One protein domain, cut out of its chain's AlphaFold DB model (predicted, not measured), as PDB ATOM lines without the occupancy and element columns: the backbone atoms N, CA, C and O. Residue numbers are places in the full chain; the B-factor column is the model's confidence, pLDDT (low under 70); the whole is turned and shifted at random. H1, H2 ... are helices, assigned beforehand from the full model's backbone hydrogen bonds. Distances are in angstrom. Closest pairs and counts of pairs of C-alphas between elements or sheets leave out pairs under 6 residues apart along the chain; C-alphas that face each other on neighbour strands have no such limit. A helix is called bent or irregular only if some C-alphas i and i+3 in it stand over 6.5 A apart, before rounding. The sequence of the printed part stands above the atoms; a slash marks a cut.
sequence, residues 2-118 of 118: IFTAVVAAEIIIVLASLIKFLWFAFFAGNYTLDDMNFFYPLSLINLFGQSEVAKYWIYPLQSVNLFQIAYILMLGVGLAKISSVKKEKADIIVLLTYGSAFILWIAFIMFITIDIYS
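What this domain is: This is residues 2 to 118 of the 118 residues of an uncharacterized protein of Bacteroidales bacterium (UniProt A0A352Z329). Two long helices, H1 and H6, spread apart like the arms of a V, with H5 packed between them at the narrow end, beside the first part of each. Three short helices, H2, H3 and H4, take up the space toward the wide end, where H4 packs on the later part of H6 and H3 packs on H4. The printed part has 117 residues with six named helices, H1 to H6 in order along the chain, and no named strand; the class is all helix. It is only just loose, close to compact, with a radius of gyration of the C-alphas of 16.5 A and spans of 50 by 36 by 22 A.

Where its parts are: H1 runs from residue 2, its C-alpha at (134.518, 147.234, 145.653), to residue 26, over 36.9 A. H2 is residues 33 to 38, H3 is residues 44 to 47, and H4 is residues 55 to 63, 13.6 A long. H4 is irregular, but only just: C-alphas 56 and 59 are 6.7 A apart. H5 is residues 66 to 83, 25.8 A long, beginning with C-alpha 66 at (148.459, 141.529, 162.997). H6, the longest helix, is residues 87 to 117, 42.9 A from first to last C-alpha, and ends with C-alpha 117 at (136.194, 116.693, 170.285).

How they stand to each other: H1 and H5 touch and run opposite ways at a shallow tilt of 17 degrees; their closest C-alphas, of Ala 5 and Gly 78, are 5.2 A apart. H1 is close to H2 but not clearly touching, with the C-alphas of Phe 24 and Met 36 closest at 7.6 A. H2 is likewise close to H4 but not clearly touching, the C-alphas of Phe 38 and Ile 58 being closest at 6.7 A. H3 and H4 touch, closest at the C-alphas of Ile 45 and Leu 61, 4.7 A. H4 and H5 meet only through their link. H4 touches residues 106 to 114 of H6, opposite ways at a shallow tilt of 19 degrees, with the C-alphas of Tyr 56 and Met 110 closest at 5.1 A. H5 and H6 form a helical hairpin at a steep tilt of 42 degrees: residues 72 to 80 touch residues 87 to 99, and the closest C-alphas, of Gly 76 and Asp 91, are 4.6 A apart. H1 and H6 are apart. Every O i to N i+4 pair is within hydrogen-bond range in H2 and H5; the counts are 18 of 21 in H1, 3 of 5 in H4 and 26 of 27 in H6, and H3 is too short for such a pair.

The domain as a whole: The two C-alphas farthest apart, of Asn 30 and Ser 84, are 50.7 A apart. The printed part has no cut and no long link; the links H2 to H3, H4 to H5 and H5 to H6 are tight. The mean pLDDT of the printed part is 94.0, and no printed residue is under 70.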
ATOM      1  N   ILE A   2     134.453 147.844 144.298       82.31
ATOM      2  CA  ILE A   2     134.518 147.234 145.653       82.31
ATOM      3  C   ILE A   2     135.247 145.893 145.642       82.31
ATOM      4  O   ILE A   2     136.198 145.715 146.392       82.31
ATOM      5  N   PHE A   3     134.878 144.998 144.723       87.12
ATOM      6  CA  PHE A   3     135.542 143.704 144.566       87.12
ATOM      7  C   PHE A   3     137.067 143.831 144.404       87.12
ATOM      8  O   PHE A   3     137.817 143.148 145.084       87.12
ATOM      9  N   THR A   4     137.536 144.771 143.579       89.62
ATOM     10  CA  THR A   4     138.969 145.020 143.369       89.62
ATOM     11  C   THR A   4     139.680 145.459 144.650       89.62
ATOM     12  O   THR A   4     140.798 145.023 144.897       89.62
ATOM     13  N   ALA A   5     139.045 146.295 145.476       89.94
ATOM     14  CA  ALA A   5     139.620 146.713 146.753       89.94
ATOM     15  C   ALA A   5     139.701 145.556 147.759       89.94
ATOM     16  O   ALA A   5     140.699 145.442 148.464       89.94
ATOM     17  N   VAL A   6     138.690 144.683 147.786       90.94
ATOM     18  CA  VAL A   6     138.693 143.477 148.628       90.94
ATOM     19  C   VAL A   6     139.787 142.508 148.176       90.94
ATOM     20  O   VAL A   6     140.606 142.097 148.988       90.94
ATOM     21  N   VAL A   7     139.875 142.219 146.873       92.44
ATOM     22  CA  VAL A   7     140.929 141.358 146.306       92.44
ATOM     23  C   VAL A   7     142.321 141.929 146.577       92.44
ATOM     24  O   VAL A   7     143.244 141.184 146.889       92.44
ATOM     25  N   ALA A   8     142.483 143.252 146.503       93.75
ATOM     26  CA  ALA A   8     143.744 143.890 146.855       93.75
ATOM     27  C   ALA A   8     144.082 143.722 148.345       93.75
ATOM     28  O   ALA A   8     145.248 143.535 148.661       93.75
ATOM     29  N   ALA A   9     143.097 143.774 149.249       94.50
ATOM     30  CA  ALA A   9     143.316 143.542 150.679       94.50
ATOM     31  C   ALA A   9     143.716 142.091 150.981       94.50
ATOM     32  O   ALA A   9     144.532 141.854 151.871       94.50
ATOM     33  N   GLU A  10     143.218 141.135 150.195       94.75
ATOM     34  CA  GLU A  10     143.516 139.707 150.341       94.75
ATOM     35  C   GLU A  10     145.014 139.388 150.249       94.75
ATOM     36  O   GLU A  10     145.483 138.409 150.835       94.75
ATOM     37  N   ILE A  11     145.804 140.257 149.603       95.19
ATOM     38  CA  ILE A  11     147.264 140.121 149.563       95.19
ATOM     39  C   ILE A  11     147.870 140.016 150.966       95.19
ATOM     40  O   ILE A  11     148.864 139.323 151.148       95.19
ATOM     41  N   ILE A  12     147.261 140.648 151.974       96.44
ATOM     42  CA  ILE A  12     147.728 140.616 153.364       96.44
ATOM     43  C   ILE A  12     147.599 139.203 153.950       96.44
ATOM     44  O   ILE A  12     148.514 138.731 154.625       96.44
ATOM     45  N   ILE A  13     146.497 138.510 153.661       94.00
ATOM     46  CA  ILE A  13     146.248 137.140 154.131       94.00
ATOM     47  C   ILE A  13     147.146 136.143 153.387       94.00
ATOM     48  O   ILE A  13     147.731 135.238 153.993       94.00
ATOM     49  N   VAL A  14     147.339 136.351 152.082       95.88
ATOM     50  CA  VAL A  14     148.288 135.566 151.277       95.88
ATOM     51  C   VAL A  14     149.715 135.737 151.799       95.88
ATOM     52  O   VAL A  14     150.432 134.750 151.962       95.88
ATOM     53  N   LEU A  15     150.122 136.965 152.129       96.00
ATOM     54  CA  LEU A  15     151.428 137.248 152.724       96.00
ATOM     55  C   LEU A  15     151.602 136.552 154.077       96.00
ATOM     56  O   LEU A  15     152.664 135.985 154.320       96.00
ATOM     57  N   ALA A  16     150.576 136.530 154.930       95.38
ATOM     58  CA  ALA A  16     150.622 135.801 156.199       95.38
ATOM     59  C   ALA A  16     150.894 134.302 155.984       95.38
ATOM     60  O   ALA A  16     151.749 133.711 156.648       95.38
ATOM     61  N   SER A  17     150.209 133.706 155.006       93.94
ATOM     62  CA  SER A  17     150.373 132.296 154.637       93.94
ATOM     63  C   SER A  17     151.766 132.017 154.071       93.94
ATOM     64  O   SER A  17     152.400 131.028 154.440       93.94
ATOM     65  N   LEU A  18     152.280 132.918 153.230       96.31
ATOM     66  CA  LEU A  18     153.634 132.827 152.694       96.31
ATOM     67  C   LEU A  18     154.684 132.934 153.804       96.31
ATOM     68  O   LEU A  18     155.622 132.144 153.831       96.31
ATOM     69  N   ILE A  19     154.520 133.857 154.752       96.06
ATOM     70  CA  ILE A  19     155.429 134.005 155.896       96.06
ATOM     71  C   ILE A  19     155.416 132.742 156.756       96.06
ATOM     72  O   ILE A  19     156.483 132.258 157.126       96.06
ATOM     73  N   LYS A  20     154.235 132.174 157.035       94.88
ATOM     74  CA  LYS A  20     154.120 130.892 157.744       94.88
ATOM     75  C   LYS A  20     154.888 129.796 157.007       94.88
ATOM     76  O   LYS A  20     155.684 129.093 157.620       94.88
ATOM     77  N   PHE A  21     154.685 129.679 155.698       94.38
ATOM     78  CA  PHE A  21     155.379 128.695 154.873       94.38
ATOM     79  C   PHE A  21     156.902 128.875 154.919       94.38
ATOM     80  O   PHE A  21     157.619 127.920 155.204       94.38
ATOM     81  N   LEU A  22     157.400 130.095 154.705       95.25
ATOM     82  CA  LEU A  22     158.833 130.400 154.741       95.25
ATOM     83  C   LEU A  22     159.438 130.138 156.128       95.25
ATOM     84  O   LEU A  22     160.552 129.629 156.225       95.25
ATOM     85  N   TRP A  23     158.703 130.435 157.202       94.94
ATOM     86  CA  TRP A  23     159.136 130.137 158.565       94.94
ATOM     87  C   TRP A  23     159.409 128.642 158.757       94.94
ATOM     88  O   TRP A  23     160.491 128.254 159.197       94.94
ATOM     89  N   PHE A  24     158.462 127.791 158.358       94.50
ATOM     90  CA  PHE A  24     158.631 126.344 158.470       94.50
ATOM     91  C   PHE A  24     159.650 125.777 157.480       94.50
ATOM     92  O   PHE A  24     160.374 124.848 157.825       94.50
ATOM     93  N   ALA A  25     159.758 126.351 156.282       92.25
ATOM     94  CA  ALA A  25     160.713 125.899 155.275       92.25
ATOM     95  C   ALA A  25     162.176 126.168 155.667       92.25
ATOM     96  O   ALA A  25     163.042 125.356 155.349       92.25
ATOM     97  N   PHE A  26     162.458 127.289 156.340       93.38
ATOM     98  CA  PHE A  26     163.836 127.739 156.580       93.38
ATOM     99  C   PHE A  26     164.261 127.770 158.052       93.38
ATOM    100  O   PHE A  26     165.451 127.633 158.325       93.38
ATOM    101  N   PHE A  27     163.335 127.952 158.999       90.50
ATOM    102  CA  PHE A  27     163.677 128.247 160.400       90.50
ATOM    103  C   PHE A  27     163.211 127.185 161.399       90.50
ATOM    104  O   PHE A  27     163.882 126.980 162.407       90.50
ATOM    105  N   ALA A  28     162.092 126.499 161.148       85.56
ATOM    106  CA  ALA A  28     161.506 125.584 162.134       85.56
ATOM    107  C   ALA A  28     162.302 124.281 162.355       85.56
ATOM    108  O   ALA A  28     162.141 123.640 163.389       85.56
ATOM    109  N   GLY A  29     163.175 123.888 161.419       87.81
ATOM    110  CA  GLY A  29     163.996 122.681 161.550       87.81
ATOM    111  C   GLY A  29     163.148 121.405 161.636       87.81
ATOM    112  O   GLY A  29     162.439 121.075 160.688       87.81
ATOM    113  N   ASN A  30     163.220 120.691 162.766       87.69
ATOM    114  CA  ASN A  30     162.415 119.495 163.027       87.69
ATOM    115  C   ASN A  30     161.054 119.895 163.613       87.69
ATOM    116  O   ASN A  30     160.944 120.102 164.819       87.69
ATOM    117  N   TYR A  31     160.032 119.980 162.764       90.38
ATOM    118  CA  TYR A  31     158.655 120.254 163.171       90.38
ATOM    119  C   TYR A  31     157.728 119.086 162.831       90.38
ATOM    120  O   TYR A  31     157.970 118.314 161.900       90.38
ATOM    121  N   THR A  32     156.638 118.980 163.580       92.44
ATOM    122  CA  THR A  32     155.537 118.051 163.323       92.44
ATOM    123  C   THR A  32     154.359 118.764 162.657       92.44
ATOM    124  O   THR A  32     154.302 119.995 162.578       92.44
ATOM    125  N   LEU A  33     153.381 117.989 162.180       89.19
ATOM    126  CA  LEU A  33     152.129 118.554 161.668       89.19
ATOM    127  C   LEU A  33     151.359 119.318 162.754       89.19
ATOM    128  O   LEU A  33     150.712 120.316 162.447       89.19
ATOM    129  N   ASP A  34     151.468 118.898 164.014       90.06
ATOM    130  CA  ASP A  34     150.813 119.572 165.133       90.06
ATOM    131  C   ASP A  34     151.424 120.956 165.387       90.06
ATOM    132  O   ASP A  34     150.689 121.932 165.551       90.06
ATOM    133  N   ASP A  35     152.750 121.088 165.269       91.31
ATOM    134  CA  ASP A  35     153.439 122.383 165.367       91.31
ATOM    135  C   ASP A  35     153.010 123.340 164.249       91.31
ATOM    136  O   ASP A  35     152.744 124.525 164.485       91.31
ATOM    137  N   MET A  36     152.886 122.822 163.021       91.19
ATOM    138  CA  MET A  36     152.373 123.597 161.890       91.19
ATOM    139  C   MET A  36     150.924 124.025 162.097       91.19
ATOM    140  O   MET A  36     150.556 125.138 161.712       91.19
ATOM    141  N   ASN A  37     150.094 123.159 162.673       91.31
ATOM    142  CA  ASN A  37     148.688 123.448 162.926       91.31
ATOM    143  C   ASN A  37     148.503 124.448 164.064       91.31
ATOM    144  O   ASN A  37     147.587 125.261 163.988       91.31
ATOM    145  N   PHE A  38     149.370 124.433 165.077       94.25
ATOM    146  CA  PHE A  38     149.297 125.343 166.217       94.25
ATOM    147  C   PHE A  38     149.829 126.745 165.902       94.25
ATOM    148  O   PHE A  38     149.267 127.739 166.360       94.25
ATOM    149  N   PHE A  39     150.873 126.863 165.085       94.62
ATOM    150  CA  PHE A  39     151.515 128.149 164.814       94.62
ATOM    151  C   PHE A  39     150.768 129.000 163.776       94.62
ATOM    152  O   PHE A  39     150.398 128.531 162.694       94.62
ATOM    153  N   TYR A  40     150.662 130.304 164.034       95.19
ATOM    154  CA  TYR A  40     150.308 131.298 163.015       95.19
ATOM    155  C   TYR A  40     151.145 132.569 163.219       95.19
ATOM    156  O   TYR A  40     151.170 133.097 164.329       95.19
ATOM    157  N   PRO A  41     151.836 133.109 162.202       94.38
ATOM    158  CA  PRO A  41     152.761 134.225 162.397       94.38
ATOM    159  C   PRO A  41     152.049 135.474 162.937       94.38
ATOM    160  O   PRO A  41     150.960 135.823 162.486       94.38
ATOM    161  N   LEU A  42     152.679 136.165 163.896       96.06
ATOM    162  CA  LEU A  42     152.173 137.416 164.490       96.06
ATOM    163  C   LEU A  42     150.736 137.327 165.049       96.06
ATOM    164  O   LEU A  42     149.983 138.303 165.002       96.06
ATOM    165  N   SER A  43     150.351 136.156 165.554       97.12
ATOM    166  CA  SER A  43     149.067 135.913 166.219       97.12
ATOM    167  C   SER A  43     149.213 135.780 167.732       97.12
ATOM    168  O   SER A  43     150.312 135.531 168.238       97.12
ATOM    169  N   LEU A  44     148.091 135.904 168.445       96.06
ATOM    170  CA  LEU A  44     148.046 135.699 169.893       96.06
ATOM    171  C   LEU A  44     148.359 134.258 170.305       96.06
ATOM    172  O   LEU A  44     148.862 134.066 171.408       96.06
ATOM    173  N   ILE A  45     148.113 133.257 169.447       96.62
ATOM    174  CA  ILE A  45     148.381 131.849 169.800       96.62
ATOM    175  C   ILE A  45     149.859 131.606 170.142       96.62
ATOM    176  O   ILE A  45     150.159 130.774 170.988       96.62
ATOM    177  N   ASN A  46     150.780 132.395 169.576       94.38
ATOM    178  CA  ASN A  46     152.217 132.255 169.825       94.38
ATOM    179  C   ASN A  46     152.649 132.703 171.233       94.38
ATOM    180  O   ASN A  46     153.814 132.534 171.584       94.38
ATOM    181  N   LEU A  47     151.754 133.314 172.019       94.94
ATOM    182  CA  LEU A  47     152.014 133.679 173.416       94.94
ATOM    183  C   LEU A  47     151.791 132.510 174.386       94.94
ATOM    184  O   LEU A  47     152.087 132.651 175.570       94.94
ATOM    185  N   PHE A  48     151.270 131.385 173.894       94.69
ATOM    186  CA  PHE A  48     150.906 130.218 174.689       94.69
ATOM    187  C   PHE A  48     151.607 128.961 174.169       94.69
ATOM    188  O   PHE A  48     151.920 128.846 172.981       94.69
ATOM    189  N   GLY A  49     151.821 127.990 175.052       92.31
ATOM    190  CA  GLY A  49     152.252 126.646 174.681       92.31
ATOM    191  C   GLY A  49     151.095 125.767 174.195       92.31
ATOM    192  O   GLY A  49     149.944 125.944 174.595       92.31
ATOM    193  N   GLN A  50     151.404 124.750 173.385       89.88
ATOM    194  CA  GLN A  50     150.415 123.777 172.890       89.88
ATOM    195  C   GLN A  50     149.639 123.074 174.012       89.88
ATOM    196  O   GLN A  50     148.451 122.806 173.867       89.88
ATOM    197  N   SER A  51     150.292 122.800 175.142       90.88
ATOM    198  CA  SER A  51     149.677 122.148 176.304       90.88
ATOM    199  C   SER A  51     148.768 123.065 177.127       90.88
ATOM    200  O   SER A  51     148.027 122.576 177.974       90.88
ATOM    201  N   GLU A  52     148.847 124.381 176.929       92.25
ATOM    202  CA  GLU A  52     148.124 125.378 177.730       92.25
ATOM    203  C   GLU A  52     146.790 125.784 177.090       92.25
ATOM    204  O   GLU A  52     145.922 126.351 177.755       92.25
ATOM    205  N   VAL A  53     146.612 125.492 175.799       93.62
ATOM    206  CA  VAL A  53     145.471 125.949 175.004       93.62
ATOM    207  C   VAL A  53     144.587 124.769 174.627       93.62
ATOM    208  O   VAL A  53     145.006 123.841 173.939       93.62
ATOM    209  N   ALA A  54     143.318 124.825 175.024       92.62
ATOM    210  CA  ALA A  54     142.337 123.842 174.582       92.62
ATOM    211  C   ALA A  54     142.107 123.936 173.062       92.62
ATOM    212  O   ALA A  54     142.111 125.025 172.493       92.62
ATOM    213  N   LYS A  55     141.836 122.805 172.397       92.19
ATOM    214  CA  LYS A  55     141.735 122.733 170.922       92.19
ATOM    215  C   LYS A  55     140.772 123.755 170.309       92.19
ATOM    216  O   LYS A  55     141.088 124.364 169.294       92.19
ATOM    217  N   TYR A  56     139.634 124.000 170.959       93.25
ATOM    218  CA  TYR A  56     138.636 124.974 170.507       93.25
ATOM    219  C   TYR A  56     139.097 126.438 170.619       93.25
ATOM    220  O   TYR A  56     138.523 127.300 169.961       93.25
ATOM    221  N   TRP A  57     140.140 126.736 171.399       95.00
ATOM    222  CA  TRP A  57     140.748 128.068 171.496       95.00
ATOM    223  C   TRP A  57     141.851 128.325 170.466       95.00
ATOM    224  O   TRP A  57     142.187 129.487 170.234       95.00
ATOM    225  N   ILE A  58     142.371 127.287 169.802       95.75
ATOM    226  CA  ILE A  58     143.465 127.431 168.831       95.75
ATOM    227  C   ILE A  58     143.050 128.370 167.691       95.75
ATOM    228  O   ILE A  58     143.707 129.385 167.460       95.75
ATOM    229  N   TYR A  59     141.924 128.092 167.025       95.38
ATOM    230  CA  TYR A  59     141.454 128.914 165.905       95.38
ATOM    231  C   TYR A  59     141.151 130.376 166.293       95.38
ATOM    232  O   TYR A  59     141.638 131.275 165.603       95.38
ATOM    233  N   PRO A  60     140.420 130.672 167.391       96.31
ATOM    234  CA  PRO A  60     140.235 132.044 167.866       96.31
ATOM    235  C   PRO A  60     141.547 132.802 168.086       96.31
ATOM    236  O   PRO A  60     141.700 133.927 167.611       96.31
ATOM    237  N   LEU A  61     142.515 132.188 168.768       97.00
ATOM    238  CA  LEU A  61     143.788 132.832 169.096       97.00
ATOM    239  C   LEU A  61     144.685 133.023 167.865       97.00
ATOM    240  O   LEU A  61     145.427 134.001 167.796       97.00
ATOM    241  N   GLN A  62     144.597 132.134 166.874       96.69
ATOM    242  CA  GLN A  62     145.237 132.311 165.566       96.69
ATOM    243  C   GLN A  62     144.589 133.427 164.747       96.69
ATOM    244  O   GLN A  62     145.280 134.211 164.093       96.69
ATOM    245  N   SER A  63     143.261 133.510 164.798       95.88
ATOM    246  CA  SER A  63     142.459 134.488 164.061       95.88
ATOM    247  C   SER A  63     142.731 135.920 164.529       95.88
ATOM    248  O   SER A  63     142.691 136.856 163.730       95.88
ATOM    249  N   VAL A  64     143.086 136.108 165.804       96.19
ATOM    250  CA  VAL A  64     143.569 137.397 166.312       96.19
ATOM    251  C   VAL A  64     145.062 137.544 166.015       96.19
ATOM    252  O   VAL A  64     145.928 137.096 166.767       96.19
ATOM    253  N   ASN A  65     145.364 138.190 164.891       96.81
ATOM    254  CA  ASN A  65     146.728 138.415 164.425       96.81
ATOM    255  C   ASN A  65     146.900 139.781 163.743       96.81
ATOM    256  O   ASN A  65     145.930 140.429 163.342       96.81
ATOM    257  N   LEU A  66     148.153 140.223 163.597       96.94
ATOM    258  CA  LEU A  66     148.459 141.529 162.997       96.94
ATOM    259  C   LEU A  66     148.046 141.632 161.521       96.94
ATOM    260  O   LEU A  66     147.679 142.717 161.068       96.94
ATOM    261  N   PHE A  67     148.046 140.524 160.775       97.06
ATOM    262  CA  PHE A  67     147.596 140.508 159.380       97.06
ATOM    263  C   PHE A  67     146.094 140.766 159.277       97.06
ATOM    264  O   PHE A  67     145.659 141.532 158.425       97.06
ATOM    265  N   GLN A  68     145.302 140.213 160.194       96.38
ATOM    266  CA  GLN A  68     143.865 140.441 160.265       96.38
ATOM    267  C   GLN A  68     143.540 141.912 160.556       96.38
ATOM    268  O   GLN A  68     142.644 142.490 159.941       96.38
ATOM    269  N   ILE A  69     144.303 142.546 161.451       95.81
ATOM    270  CA  ILE A  69     144.170 143.981 161.738       95.81
ATOM    271  C   ILE A  69     144.522 144.802 160.491       95.81
ATOM    272  O   ILE A  69     143.751 145.675 160.086       95.81
ATOM    273  N   ALA A  70     145.652 144.501 159.845       96.56
ATOM    274  CA  ALA A  70     146.064 145.174 158.616       96.56
ATOM    275  C   ALA A  70     145.026 145.008 157.490       96.56
ATOM    276  O   ALA A  70     144.734 145.969 156.777       96.56
ATOM    277  N   TYR A  71     144.419 143.826 157.373       96.75
ATOM    278  CA  TYR A  71     143.355 143.533 156.417       96.75
ATOM    279  C   TYR A  71     142.124 144.420 156.635       96.75
ATOM    280  O   TYR A  71     141.682 145.095 155.705       96.75
ATOM    281  N   ILE A  72     141.616 144.506 157.868       96.00
ATOM    282  CA  ILE A  72     140.466 145.361 158.218       96.00
ATOM    283  C   ILE A  72     140.771 146.834 157.906       96.00
ATOM    284  O   ILE A  72     139.942 147.531 157.316       96.00
ATOM    285  N   LEU A  73     141.976 147.313 158.234       95.31
ATOM    286  CA  LEU A  73     142.390 148.684 157.917       95.31
ATOM    287  C   LEU A  73     142.440 148.933 156.403       95.31
ATOM    288  O   LEU A  73     142.003 149.992 155.939       95.31
ATOM    289  N   MET A  74     142.935 147.968 155.625       95.62
ATOM    290  CA  MET A  74     142.997 148.062 154.165       95.62
ATOM    291  C   MET A  74     141.602 148.047 153.529       95.62
ATOM    292  O   MET A  74     141.350 148.836 152.612       95.62
ATOM    293  N   LEU A  75     140.671 147.248 154.057       95.94
ATOM    294  CA  LEU A  75     139.258 147.300 153.673       95.94
ATOM    295  C   LEU A  75     138.653 148.683 153.939       95.94
ATOM    296  O   LEU A  75     137.985 149.234 153.063       95.94
ATOM    297  N   GLY A  76     138.930 149.284 155.099       95.69
ATOM    298  CA  GLY A  76     138.470 150.632 155.440       95.69
ATOM    299  C   GLY A  76     139.014 151.710 154.496       95.69
ATOM    300  O   GLY A  76     138.266 152.572 154.030       95.69
ATOM    301  N   VAL A  77     140.300 151.630 154.126       94.50
ATOM    302  CA  VAL A  77     140.902 152.497 153.091       94.50
ATOM    303  C   VAL A  77     140.211 152.302 151.740       94.50
ATOM    304  O   VAL A  77     139.889 153.284 151.068       94.50
ATOM    305  N   GLY A  78     139.979 151.052 151.332       93.88
ATOM    306  CA  GLY A  78     139.296 150.723 150.083       93.88
ATOM    307  C   GLY A  78     137.875 151.281 150.037       93.88
ATOM    308  O   GLY A  78     137.497 151.943 149.069       93.88
ATOM    309  N   LEU A  79     137.111 151.088 151.112       94.75
ATOM    310  CA  LEU A  79     135.745 151.582 151.231       94.75
ATOM    311  C   LEU A  79     135.690 153.114 151.206       94.75
ATOM    312  O   LEU A  79     134.879 153.667 150.462       94.75
ATOM    313  N   ALA A  80     136.562 153.800 151.949       95.06
ATOM    314  CA  ALA A  80     136.632 155.264 151.953       95.06
ATOM    315  C   ALA A  80     136.905 155.828 150.548       95.06
ATOM    316  O   ALA A  80     136.250 156.774 150.115       95.06
ATOM    317  N   LYS A  81     137.828 155.203 149.800       92.19
ATOM    318  CA  LYS A  81     138.161 155.608 148.425       92.19
ATOM    319  C   LYS A  81     136.996 155.427 147.453       92.19
ATOM    320  O   LYS A  81     136.805 156.271 146.586       92.19
ATOM    321  N   ILE A  82     136.230 154.343 147.579       93.19
ATOM    322  CA  ILE A  82     135.163 154.008 146.621       93.19
ATOM    323  C   ILE A  82     133.863 154.754 146.919       93.19
ATOM    324  O   ILE A  82     133.158 155.149 145.997       93.19
ATOM    325  N   SER A  83     133.527 154.914 148.198       89.38
ATOM    326  CA  SER A  83     132.256 155.513 148.628       89.38
ATOM    327  C   SER A  83     132.338 157.022 148.871       89.38
ATOM    328  O   SER A  83     131.321 157.640 149.178       89.38
ATOM    329  N   SER A  84     133.537 157.615 148.786       87.00
ATOM    330  CA  SER A  84     133.809 159.017 149.151       87.00
ATOM    331  C   SER A  84     133.365 159.387 150.577       87.00
ATOM    332  O   SER A  84     133.204 160.560 150.913       87.00
ATOM    333  N   VAL A  85     133.174 158.386 151.440       92.19
ATOM    334  CA  VAL A  85     132.870 158.559 152.860       92.19
ATOM    335  C   VAL A  85     134.170 158.846 153.618       92.19
ATOM    336  O   VAL A  85     135.233 158.324 153.280       92.19
ATOM    337  N   LYS A  86     134.088 159.668 154.671       94.75
ATOM    338  CA  LYS A  86     135.217 159.935 155.579       94.75
ATOM    339  C   LYS A  86     135.827 158.627 156.100       94.75
ATOM    340  O   LYS A  86     135.086 157.703 156.441       94.75
ATOM    341  N   LYS A  87     137.158 158.566 156.200       92.88
ATOM    342  CA  LYS A  87     137.899 157.351 156.578       92.88
ATOM    343  C   LYS A  87     137.422 156.766 157.906       92.88
ATOM    344  O   LYS A  87     137.210 155.564 157.990       92.88
ATOM    345  N   GLU A  88     137.158 157.613 158.893       94.69
ATOM    346  CA  GLU A  88     136.700 157.198 160.220       94.69
ATOM    347  C   GLU A  88     135.342 156.491 160.141       94.69
ATOM    348  O   GLU A  88     135.123 155.456 160.764       94.69
ATOM    349  N   LYS A  89     134.426 157.018 159.319       95.44
ATOM    350  CA  LYS A  89     133.120 156.390 159.086       95.44
ATOM    351  C   LYS A  89     133.258 155.080 158.312       95.44
ATOM    352  O   LYS A  89     132.558 154.126 158.629       95.44
ATOM    353  N   ALA A  90     134.149 155.020 157.323       95.50
ATOM    354  CA  ALA A  90     134.416 153.794 156.577       95.50
ATOM    355  C   ALA A  90     134.983 152.687 157.483       95.50
ATOM    356  O   ALA A  90     134.535 151.548 157.395       95.50
ATOM    357  N   ASP A  91     135.893 153.025 158.399       94.75
ATOM    358  CA  ASP A  91     136.453 152.076 159.368       94.75
ATOM    359  C   ASP A  91     135.391 151.529 160.315       94.75
ATOM    360  O   ASP A  91     135.324 150.321 160.525       94.75
ATOM    361  N   ILE A  92     134.514 152.397 160.829       96.44
ATOM    362  CA  ILE A  92     133.381 151.973 161.662       96.44
ATOM    363  C   ILE A  92     132.474 151.015 160.884       96.44
ATOM    364  O   ILE A  92     132.093 149.973 161.411       96.44
ATOM    365  N   ILE A  93     132.156 151.327 159.622       95.62
ATOM    366  CA  ILE A  93     131.326 150.454 158.781       95.62
ATOM    367  C   ILE A  93     131.991 149.085 158.600       95.62
ATOM    368  O   ILE A  93     131.329 148.066 158.780       95.62
ATOM    369  N   VAL A  94     133.287 149.037 158.278       96.12
ATOM    370  CA  VAL A  94     134.018 147.770 158.104       96.12
ATOM    371  C   VAL A  94     134.069 146.981 159.411       96.12
ATOM    372  O   VAL A  94     133.770 145.791 159.407       96.12
ATOM    373  N   LEU A  95     134.376 147.620 160.539       95.56
ATOM    374  CA  LEU A  95     134.412 146.952 161.842       95.56
ATOM    375  C   LEU A  95     133.050 146.368 162.236       95.56
ATOM    376  O   LEU A  95     132.992 145.233 162.700       95.56
ATOM    377  N   LEU A  96     131.955 147.098 162.018       96.56
ATOM    378  CA  LEU A  96     130.608 146.626 162.358       96.56
ATOM    379  C   LEU A  96     130.073 145.558 161.400       96.56
ATOM    380  O   LEU A  96     129.220 144.767 161.780       96.56
ATOM    381  N   THR A  97     130.531 145.537 160.151       95.19
ATOM    382  CA  THR A  97     130.066 144.554 159.163       95.19
ATOM    383  C   THR A  97     130.984 143.342 159.145       95.19
ATOM    384  O   THR A  97     130.608 142.259 159.593       95.19
ATOM    385  N   TYR A  98     132.217 143.534 158.684       95.19
ATOM    386  CA  TYR A  98     133.217 142.482 158.596       95.19
ATOM    387  C   TYR A  98     133.633 141.985 159.980       95.19
ATOM    388  O   TYR A  98     133.693 140.779 160.186       95.19
ATOM    389  N   GLY A  99     133.875 142.879 160.944       95.00
ATOM    390  CA  GLY A  99     134.285 142.467 162.292       95.00
ATOM    391  C   GLY A  99     133.220 141.622 162.996       95.00
ATOM    392  O   GLY A  99     133.544 140.586 163.571       95.00
ATOM    393  N   SER A 100     131.939 141.985 162.886       95.94
ATOM    394  CA  SER A 100     130.845 141.162 163.417       95.94
ATOM    395  C   SER A 100     130.720 139.815 162.700       95.94
ATOM    396  O   SER A 100     130.590 138.790 163.367       95.94
ATOM    397  N   ALA A 101     130.818 139.787 161.367       96.69
ATOM    398  CA  ALA A 101     130.831 138.533 160.609       96.69
ATOM    399  C   ALA A 101     132.022 137.637 160.995       96.69
ATOM    400  O   ALA A 101     131.869 136.426 161.130       96.69
ATOM    401  N   PHE A 102     133.188 138.234 161.238       96.69
ATOM    402  CA  PHE A 102     134.397 137.540 161.667       96.69
ATOM    403  C   PHE A 102     134.248 136.922 163.062       96.69
ATOM    404  O   PHE A 102     134.599 135.763 163.258       96.69
ATOM    405  N   ILE A 103     133.659 137.645 164.018       96.88
ATOM    406  CA  ILE A 103     133.367 137.109 165.358       96.88
ATOM    407  C   ILE A 103     132.374 135.944 165.275       96.88
ATOM    408  O   ILE A 103     132.585 134.914 165.914       96.88
ATOM    409  N   LEU A 104     131.313 136.081 164.471       97.75
ATOM    410  CA  LEU A 104     130.351 134.998 164.247       97.75
ATOM    411  C   LEU A 104     131.022 133.768 163.632       97.75
ATOM    412  O   LEU A 104     130.750 132.647 164.054       97.75
ATOM    413  N   TRP A 105     131.929 133.974 162.678       97.88
ATOM    414  CA  TRP A 105     132.701 132.898 162.071       97.88
ATOM    415  C   TRP A 105     133.609 132.191 163.085       97.88
ATOM    416  O   TRP A 105     133.621 130.963 163.143       97.88
ATOM    417  N   ILE A 106     134.303 132.942 163.944       97.38
ATOM    418  CA  ILE A 106     135.101 132.366 165.036       97.38
ATOM    419  C   ILE A 106     134.218 131.526 165.962       97.38
ATOM    420  O   ILE A 106     134.555 130.375 166.230       97.38
ATOM    421  N   ALA A 107     133.081 132.061 166.414       97.25
ATOM    422  CA  ALA A 107     132.162 131.340 167.293       97.25
ATOM    423  C   ALA A 107     131.628 130.051 166.645       97.25
ATOM    424  O   ALA A 107     131.539 129.014 167.303       97.25
ATOM    425  N   PHE A 108     131.330 130.094 165.347       97.62
ATOM    426  CA  PHE A 108     130.905 128.929 164.578       97.62
ATOM    427  C   PHE A 108     131.990 127.845 164.513       97.62
ATOM    428  O   PHE A 108     131.711 126.679 164.792       97.62
ATOM    429  N   ILE A 109     133.241 128.215 164.217       96.94
ATOM    430  CA  ILE A 109     134.360 127.261 164.191       96.94
ATOM    431  C   ILE A 109     134.646 126.697 165.586       96.94
ATOM    432  O   ILE A 109     134.900 125.499 165.715       96.94
ATOM    433  N   MET A 110     134.562 127.519 166.636       96.19
ATOM    434  CA  MET A 110     134.669 127.041 168.018       96.19
ATOM    435  C   MET A 110     133.608 125.984 168.320       96.19
ATOM    436  O   MET A 110     133.948 124.926 168.842       96.19
ATOM    437  N   PHE A 111     132.348 126.248 167.962       96.81
ATOM    438  CA  PHE A 111     131.240 125.318 168.173       96.81
ATOM    439  C   PHE A 111     131.479 123.974 167.475       96.81
ATOM    440  O   PHE A 111     131.410 122.937 168.129       96.81
ATOM    441  N   ILE A 112     131.849 123.988 166.188       96.81
ATOM    442  CA  ILE A 112     132.179 122.761 165.441       96.81
ATOM    443  C   ILE A 112     133.352 122.020 166.088       96.81
ATOM    444  O   ILE A 112     133.343 120.799 166.196       96.81
ATOM    445  N   THR A 113     134.379 122.753 166.521       95.00
ATOM    446  CA  THR A 113     135.561 122.145 167.139       95.00
ATOM    447  C   THR A 113     135.196 121.452 168.450       95.00
ATOM    448  O   THR A 113     135.710 120.374 168.725       95.00
ATOM    449  N   ILE A 114     134.308 122.041 169.253       95.56
ATOM    450  CA  ILE A 114     133.807 121.407 170.475       95.56
ATOM    451  C   ILE A 114     133.062 120.121 170.125       95.56
ATOM    452  O   ILE A 114     133.416 119.094 170.679       95.56
ATOM    453  N   ASP A 115     132.120 120.166 169.178       95.19
ATOM    454  CA  ASP A 115     131.305 119.010 168.767       95.19
ATOM    455  C   ASP A 115     132.147 117.822 168.264       95.19
ATOM    456  O   ASP A 115     131.871 116.669 168.573       95.19
ATOM    457  N   ILE A 116     133.234 118.095 167.535       93.81
ATOM    458  CA  ILE A 116     134.139 117.050 167.029       93.81
ATOM    459  C   ILE A 116     134.975 116.402 168.148       93.81
ATOM    460  O   ILE A 116     135.377 115.244 168.019       93.81
ATOM    461  N   TYR A 117     135.300 117.147 169.210       85.06
ATOM    462  CA  TYR A 117     136.194 116.693 170.285       85.06
ATOM    463  C   TYR A 117     135.484 116.402 171.620       85.06
ATOM    464  O   TYR A 117     136.170 116.054 172.585       85.06
ATOM    465  N   SER A 118     134.161 116.562 171.684       74.69
ATOM    466  CA  SER A 118     133.289 116.156 172.797       74.69
ATOM    467  C   SER A 118     132.931 114.680 172.734       74.69
ATOM    468  O   SER A 118     132.943 114.045 173.813       74.69
TER     469      SER A 118